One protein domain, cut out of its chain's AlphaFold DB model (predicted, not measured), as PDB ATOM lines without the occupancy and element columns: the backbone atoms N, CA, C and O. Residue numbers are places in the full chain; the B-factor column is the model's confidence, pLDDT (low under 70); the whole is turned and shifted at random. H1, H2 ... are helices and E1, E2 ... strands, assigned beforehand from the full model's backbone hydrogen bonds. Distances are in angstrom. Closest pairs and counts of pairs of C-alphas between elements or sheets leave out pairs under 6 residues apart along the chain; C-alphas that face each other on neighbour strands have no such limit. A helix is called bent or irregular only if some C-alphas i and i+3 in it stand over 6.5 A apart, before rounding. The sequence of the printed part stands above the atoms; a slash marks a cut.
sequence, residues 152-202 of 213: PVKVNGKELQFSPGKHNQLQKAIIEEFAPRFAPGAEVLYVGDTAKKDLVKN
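What this domain is: This is residues 152 to 202 of the 213 residues of the protein "Restriction endonuclease" of Geobacillus stearothermophilus (UniProt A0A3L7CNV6). Look first for a small hairpin of two antiparallel strands, E1 and E2, with one longer helix, H1, packed on it chiefly at E1. After the helix, residues 183 to 202 have no named element; they fold back and then double on themselves in a loop, where residues 190 to 191 pair antiparallel with residues 200 to 201. The printed part has 51 residues, with E1, E2 and H1 in that order, and its class is mixed, helices and strands. It is compact, with a radius of gyration of the C-alphas of 10.3 A and spans of 28 by 23 by 14 A.

Where its parts are: Find C-alpha 152 at (88.745, 37.545, 113.276); there E1 begins, residues 152 to 155. E2 follows as residues 158 to 162 and is 12.7 A long. H1, residues 166 to 182, runs 21.9 A from C-alpha 166 at (78.518, 45.861, 109.893) to C-alpha 182 at (97.394, 56.780, 108.366). It has a kink of 32 degrees near residue 176 and is only just irregular: C-alphas 176 and 179 are 6.6 A apart.

How they stand to each other: Start at the hairpin, where the directions of E1 and E2 differ by 134 degrees. N 153 and O 160 are within hydrogen-bond range at 2.8 A, and N 158 and O 155 at 2.9 A. From E1 look to H1: their closest C-alphas, of Val 153 and Lys 172, are 5.7 A apart. E2 and H1 have 1 pair of C-alphas within 8 A, those of Phe 162 and Asn 168, at 6.4 A. In H1, 10 of 13 O i to N i+4 pairs are within hydrogen-bond range.

The domain as a whole: The two C-alphas farthest apart, of Pro 184 and Ala 195, are 28.5 A apart. The printed part has no cut, and the links E1 to E2 and E2 to H1 are tight. The mean pLDDT of the printed part is 86.2; look to residues 195 and 197 for values under 70.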
ATOM      1  N   PRO A 152      87.389  37.491 112.745       90.50
ATOM      2  CA  PRO A 152      88.745  37.545 113.276       90.50
ATOM      3  C   PRO A 152      89.332  38.940 113.046       90.50
ATOM      4  O   PRO A 152      89.227  39.485 111.945       90.50
ATOM      5  N   VAL A 153      89.964  39.526 114.061       90.50
ATOM      6  CA  VAL A 153      90.590  40.856 114.002       90.50
ATOM      7  C   VAL A 153      91.942  40.824 114.702       90.50
ATOM      8  O   VAL A 153      92.041  40.428 115.865       90.50
ATOM      9  N   LYS A 154      92.992  41.286 114.022       90.44
ATOM     10  CA  LYS A 154      94.329  41.415 114.602       90.44
ATOM     11  C   LYS A 154      94.507  42.791 115.241       90.44
ATOM     12  O   LYS A 154      94.612  43.800 114.552       90.44
ATOM     13  N   VAL A 155      94.594  42.833 116.568       89.69
ATOM     14  CA  VAL A 155      94.752  44.064 117.354       89.69
ATOM     15  C   VAL A 155      96.080  44.027 118.104       89.69
ATOM     16  O   VAL A 155      96.312  43.132 118.915       89.69
ATOM     17  N   ASN A 156      96.972  44.988 117.839       88.69
ATOM     18  CA  ASN A 156      98.318  45.065 118.436       88.69
ATOM     19  C   ASN A 156      99.089  43.729 118.357       88.69
ATOM     20  O   ASN A 156      99.719  43.294 119.320       88.69
ATOM     21  N   GLY A 157      98.973  43.025 117.227       84.38
ATOM     22  CA  GLY A 157      99.614  41.725 117.018       84.38
ATOM     23  C   GLY A 157      98.885  40.514 117.614       84.38
ATOM     24  O   GLY A 157      99.285  39.395 117.307       84.38
ATOM     25  N   LYS A 158      97.815  40.707 118.398       87.69
ATOM     26  CA  LYS A 158      96.993  39.631 118.975       87.69
ATOM     27  C   LYS A 158      95.754  39.366 118.128       87.69
ATOM     28  O   LYS A 158      95.125  40.308 117.656       87.69
ATOM     29  N   GLU A 159      95.379  38.104 117.985       90.06
ATOM     30  CA  GLU A 159      94.118  37.721 117.350       90.06
ATOM     31  C   GLU A 159      92.969  37.827 118.353       90.06
ATOM     32  O   GLU A 159      93.035  37.297 119.462       90.06
ATOM     33  N   LEU A 160      91.923  38.546 117.962       89.38
ATOM     34  CA  LEU A 160      90.669  38.684 118.689       89.38
ATOM     35  C   LEU A 160      89.515  38.270 117.778       89.38
ATOM     36  O   LEU A 160      89.619  38.326 116.558       89.38
ATOM     37  N   GLN A 161      88.399  37.888 118.388       89.31
ATOM     38  CA  GLN A 161      87.174  37.508 117.692       89.31
ATOM     39  C   GLN A 161      86.087  38.526 118.031       89.31
ATOM     40  O   GLN A 161      85.769  38.723 119.206       89.31
ATOM     41  N   PHE A 162      85.554  39.209 117.020       88.69
ATOM     42  CA  PHE A 162      84.478  40.191 117.175       88.69
ATOM     43  C   PHE A 162      83.162  39.544 116.742       88.69
ATOM     44  O   PHE A 162      83.131  38.792 115.774       88.69
ATOM     45  N   SER A 163      82.057  39.839 117.425       85.81
ATOM     46  CA  SER A 163      80.745  39.327 117.011       85.81
ATOM     47  C   SER A 163      80.361  39.813 115.602       85.81
ATOM     48  O   SER A 163      80.859  40.852 115.148       85.81
ATOM     49  N   PRO A 164      79.499  39.091 114.870       83.94
ATOM     50  CA  PRO A 164      79.167  39.471 113.504       83.94
ATOM     51  C   PRO A 164      78.420  40.813 113.433       83.94
ATOM     52  O   PRO A 164      77.723  41.233 114.364       83.94
ATOM     53  N   GLY A 165      78.556  41.497 112.293       84.75
ATOM     54  CA  GLY A 165      77.795  42.704 111.967       84.75
ATOM     55  C   GLY A 165      78.613  43.852 111.371       84.75
ATOM     56  O   GLY A 165      79.816  43.987 111.587       84.75
ATOM     57  N   LYS A 166      77.917  44.744 110.651       84.81
ATOM     58  CA  LYS A 166      78.518  45.861 109.893       84.81
ATOM     59  C   LYS A 166      79.408  46.780 110.738       84.81
ATOM     60  O   LYS A 166      80.419  47.269 110.246       84.81
ATOM     61  N   HIS A 167      79.047  47.019 112.000       86.38
ATOM     62  CA  HIS A 167      79.853  47.857 112.891       86.38
ATOM     63  C   HIS A 167      81.219  47.222 113.193       86.38
ATOM     64  O   HIS A 167      82.239  47.895 113.089       86.38
ATOM     65  N   ASN A 168      81.252  45.923 113.490       89.81
ATOM     66  CA  ASN A 168      82.491  45.203 113.784       89.81
ATOM     67  C   ASN A 168      83.336  44.962 112.520       89.81
ATOM     68  O   ASN A 168      84.560  45.031 112.589       89.81
ATOM     69  N   GLN A 169      82.707  44.794 111.349       89.12
ATOM     70  CA  GLN A 169      83.414  44.802 110.057       89.12
ATOM     71  C   GLN A 169      84.125  46.140 109.806       89.12
ATOM     72  O   GLN A 169      85.285  46.163 109.399       89.12
ATOM     73  N   LEU A 170      83.453  47.261 110.096       90.38
ATOM     74  CA  LEU A 170      84.061  48.586 109.997       90.38
ATOM     75  C   LEU A 170      85.227  48.745 110.983       90.38
ATOM     76  O   LEU A 170      86.280  49.236 110.591       90.38
ATOM     77  N   GLN A 171      85.073  48.304 112.236       91.38
ATOM     78  CA  GLN A 171      86.168  48.337 113.213       91.38
ATOM     79  C   GLN A 171      87.383  47.517 112.747       91.38
ATOM     80  O   GLN A 171      88.503  48.018 112.828       91.38
ATOM     81  N   LYS A 172      87.179  46.307 112.197       93.44
ATOM     82  CA  LYS A 172      88.253  45.500 111.588       93.44
ATOM     83  C   LYS A 172      88.974  46.279 110.490       93.44
ATOM     84  O   LYS A 172      90.194  46.387 110.532       93.44
ATOM     85  N   ALA A 173      88.230  46.873 109.554       92.56
ATOM     86  CA  ALA A 173      88.815  47.674 108.477       92.56
ATOM     87  C   ALA A 173      89.592  48.891 109.015       92.56
ATOM     88  O   ALA A 173      90.660  49.224 108.508       92.56
ATOM     89  N   ILE A 174      89.111  49.541 110.078       92.25
ATOM     90  CA  ILE A 174      89.846  50.647 110.704       92.25
ATOM     91  C   ILE A 174      91.185  50.160 111.283       92.25
ATOM     92  O   ILE A 174      92.209  50.812 111.088       92.25
ATOM     93  N   ILE A 175      91.192  49.018 111.972       92.31
ATOM     94  CA  ILE A 175      92.381  48.505 112.666       92.31
ATOM     95  C   ILE A 175      93.400  47.907 111.691       92.31
ATOM     96  O   ILE A 175      94.590  48.181 111.811       92.31
ATOM     97  N   GLU A 176      92.949  47.093 110.738       92.38
ATOM     98  CA  GLU A 176      93.840  46.324 109.861       92.38
ATOM     99  C   GLU A 176      94.208  47.073 108.577       92.38
ATOM    100  O   GLU A 176      95.292  46.862 108.042       92.38
ATOM    101  N   GLU A 177      93.347  47.976 108.098       92.38
ATOM    102  CA  GLU A 177      93.554  48.670 106.825       92.38
ATOM    103  C   GLU A 177      93.849  50.166 107.021       92.38
ATOM    104  O   GLU A 177      94.817  50.694 106.466       92.38
ATOM    105  N   PHE A 178      93.041  50.885 107.799       93.56
ATOM    106  CA  PHE A 178      93.206  52.336 107.938       93.56
ATOM    107  C   PHE A 178      94.420  52.705 108.806       93.56
ATOM    108  O   PHE A 178      95.296  53.450 108.360       93.56
ATOM    109  N   ALA A 179      94.506  52.183 110.033       92.56
ATOM    110  CA  ALA A 179      95.533  52.581 110.995       92.56
ATOM    111  C   ALA A 179      96.974  52.355 110.488       92.56
ATOM    112  O   ALA A 179      97.768  53.287 110.600       92.56
ATOM    113  N   PRO A 180      97.332  51.232 109.831       90.75
ATOM    114  CA  PRO A 180      98.687  51.052 109.305       90.75
ATOM    115  C   PRO A 180      99.078  52.065 108.221       90.75
ATOM    116  O   PRO A 180     100.263  52.344 108.049       90.75
ATOM    117  N   ARG A 181      98.099  52.624 107.492       94.38
ATOM    118  CA  ARG A 181      98.331  53.608 106.420       94.38
ATOM    119  C   ARG A 181      98.409  55.042 106.940       94.38
ATOM    120  O   ARG A 181      99.214  55.819 106.440       94.38
ATOM    121  N   PHE A 182      97.573  55.392 107.919       93.06
ATOM    122  CA  PHE A 182      97.394  56.780 108.366       93.06
ATOM    123  C   PHE A 182      97.953  57.071 109.766       93.06
ATOM    124  O   PHE A 182      98.144  58.234 110.112       93.06
ATOM    125  N   ALA A 183      98.233  56.041 110.562       90.31
ATOM    126  CA  ALA A 183      98.803  56.137 111.904       90.31
ATOM    127  C   ALA A 183      99.818  54.995 112.152       90.31
ATOM    128  O   ALA A 183      99.625  54.169 113.051       90.31
ATOM    129  N   PRO A 184     100.890  54.894 111.341       88.50
ATOM    130  CA  PRO A 184     101.856  53.805 111.454       88.50
ATOM    131  C   PRO A 184     102.507  53.786 112.845       88.50
ATOM    132  O   PRO A 184     102.970  54.811 113.341       88.50
ATOM    133  N   GLY A 185     102.539  52.609 113.473       86.25
ATOM    134  CA  GLY A 185     103.077  52.422 114.824       86.25
ATOM    135  C   GLY A 185     102.129  52.815 115.964       86.25
ATOM    136  O   GLY A 185     102.510  52.674 117.123       86.25
ATOM    137  N   ALA A 186     100.910  53.282 115.669       87.69
ATOM    138  CA  ALA A 186      99.906  53.522 116.699       87.69
ATOM    139  C   ALA A 186      99.421  52.208 117.331       87.69
ATOM    140  O   ALA A 186      99.245  51.196 116.651       87.69
ATOM    141  N   GLU A 187      99.152  52.250 118.634       88.50
ATOM    142  CA  GLU A 187      98.575  51.132 119.375       88.50
ATOM    143  C   GLU A 187      97.089  51.365 119.650       88.50
ATOM    144  O   GLU A 187      96.662  52.446 120.064       88.50
ATOM    145  N   VAL A 188      96.286  50.315 119.484       88.94
ATOM    146  CA  VAL A 188      94.879  50.328 119.884       88.94
ATOM    147  C   VAL A 188      94.803  50.240 121.407       88.94
ATOM    148  O   VAL A 188      95.071  49.191 121.993       88.94
ATOM    149  N   LEU A 189      94.426  51.344 122.057       87.50
ATOM    150  CA  LEU A 189      94.253  51.403 123.515       87.50
ATOM    151  C   LEU A 189      92.886  50.876 123.970       87.50
ATOM    152  O   LEU A 189      92.761  50.335 125.074       87.50
ATOM    153  N   TYR A 190      91.868  51.025 123.118       86.00
ATOM    154  CA  TYR A 190      90.502  50.599 123.388       86.00
ATOM    155  C   TYR A 190      89.805  50.105 122.120       86.00
ATOM    156  O   TYR A 190      89.827  50.779 121.093       86.00
ATOM    157  N   VAL A 191      89.144  48.951 122.218       86.06
ATOM    158  CA  VAL A 191      88.145  48.505 121.241       86.06
ATOM    159  C   VAL A 191      87.076  47.689 121.959       86.06
ATOM    160  O   VAL A 191      87.378  46.886 122.851       86.06
ATOM    161  N   GLY A 192      85.822  47.930 121.591       82.50
ATOM    162  CA  GLY A 192      84.656  47.269 122.155       82.50
ATOM    163  C   GLY A 192      83.845  46.578 121.070       82.50
ATOM    164  O   GLY A 192      83.633  47.139 119.997       82.50
ATOM    165  N   ASP A 193      83.358  45.383 121.382       81.19
ATOM    166  CA  ASP A 193      82.447  44.616 120.545       81.19
ATOM    167  C   ASP A 193      80.993  44.910 120.944       81.19
ATOM    168  O   ASP A 193      80.660  45.063 122.123       81.19
ATOM    169  N   THR A 194      80.105  44.954 119.951       72.38
ATOM    170  CA  THR A 194      78.651  44.997 120.152       72.38
ATOM    171  C   THR A 194      78.126  43.923 121.120       72.38
ATOM    172  O   THR A 194      77.211  44.214 121.892       72.38
ATOM    173  N   ALA A 195      78.735  42.729 121.152       69.44
ATOM    174  CA  ALA A 195      78.420  41.675 122.122       69.44
ATOM    175  C   ALA A 195      79.182  41.827 123.452       69.44
ATOM    176  O   ALA A 195      78.628  41.575 124.526       69.44
ATOM    177  N   LYS A 196      80.450  42.253 123.391       75.00
ATOM    178  CA  LYS A 196      81.349  42.396 124.542       75.00
ATOM    179  C   LYS A 196      82.004  43.776 124.549       75.00
ATOM    180  O   LYS A 196      82.988  44.025 123.864       75.00
ATOM    181  N   LYS A 197      81.484  44.659 125.404       68.25
ATOM    182  CA  LYS A 197      81.842  46.089 125.429       68.25
ATOM    183  C   LYS A 197      83.331  46.399 125.619       68.25
ATOM    184  O   LYS A 197      83.770  47.444 125.162       68.25
ATOM    185  N   ASP A 198      84.090  45.522 126.272       71.00
ATOM    186  CA  ASP A 198      85.526  45.698 126.511       71.00
ATOM    187  C   ASP A 198      86.285  44.482 125.935       71.00
ATOM    188  O   ASP A 198      86.376  43.440 126.593       71.00
ATOM    189  N   LEU A 199      86.812  44.598 124.707       73.88
ATOM    190  CA  LEU A 199      87.716  43.594 124.118       73.88
ATOM    191  C   LEU A 199      89.188  43.943 124.357       73.88
ATOM    192  O   LEU A 199      89.967  43.076 124.750       73.88
ATOM    193  N   VAL A 200      89.560  45.213 124.188       75.56
ATOM    194  CA  VAL A 200      90.867  45.757 124.588       75.56
ATOM    195  C   VAL A 200      90.633  46.986 125.449       75.56
ATOM    196  O   VAL A 200      89.812  47.833 125.106       75.56
ATOM    197  N   LYS A 201      91.352  47.085 126.571       77.62
ATOM    198  CA  LYS A 201      91.324  48.252 127.459       77.62
ATOM    199  C   LYS A 201      92.652  48.384 128.198       77.62
ATOM    200  O   LYS A 201      92.822  47.819 129.279       77.62
ATOM    201  N   ASN A 202      93.597  49.113 127.613       71.81
ATOM    202  CA  ASN A 202      94.923  49.291 128.197       71.81
ATOM    203  C   ASN A 202      94.957  50.563 129.063       71.81
ATOM    204  O   ASN A 202      95.131  51.669 128.563       71.81
TER     205      ASN A 202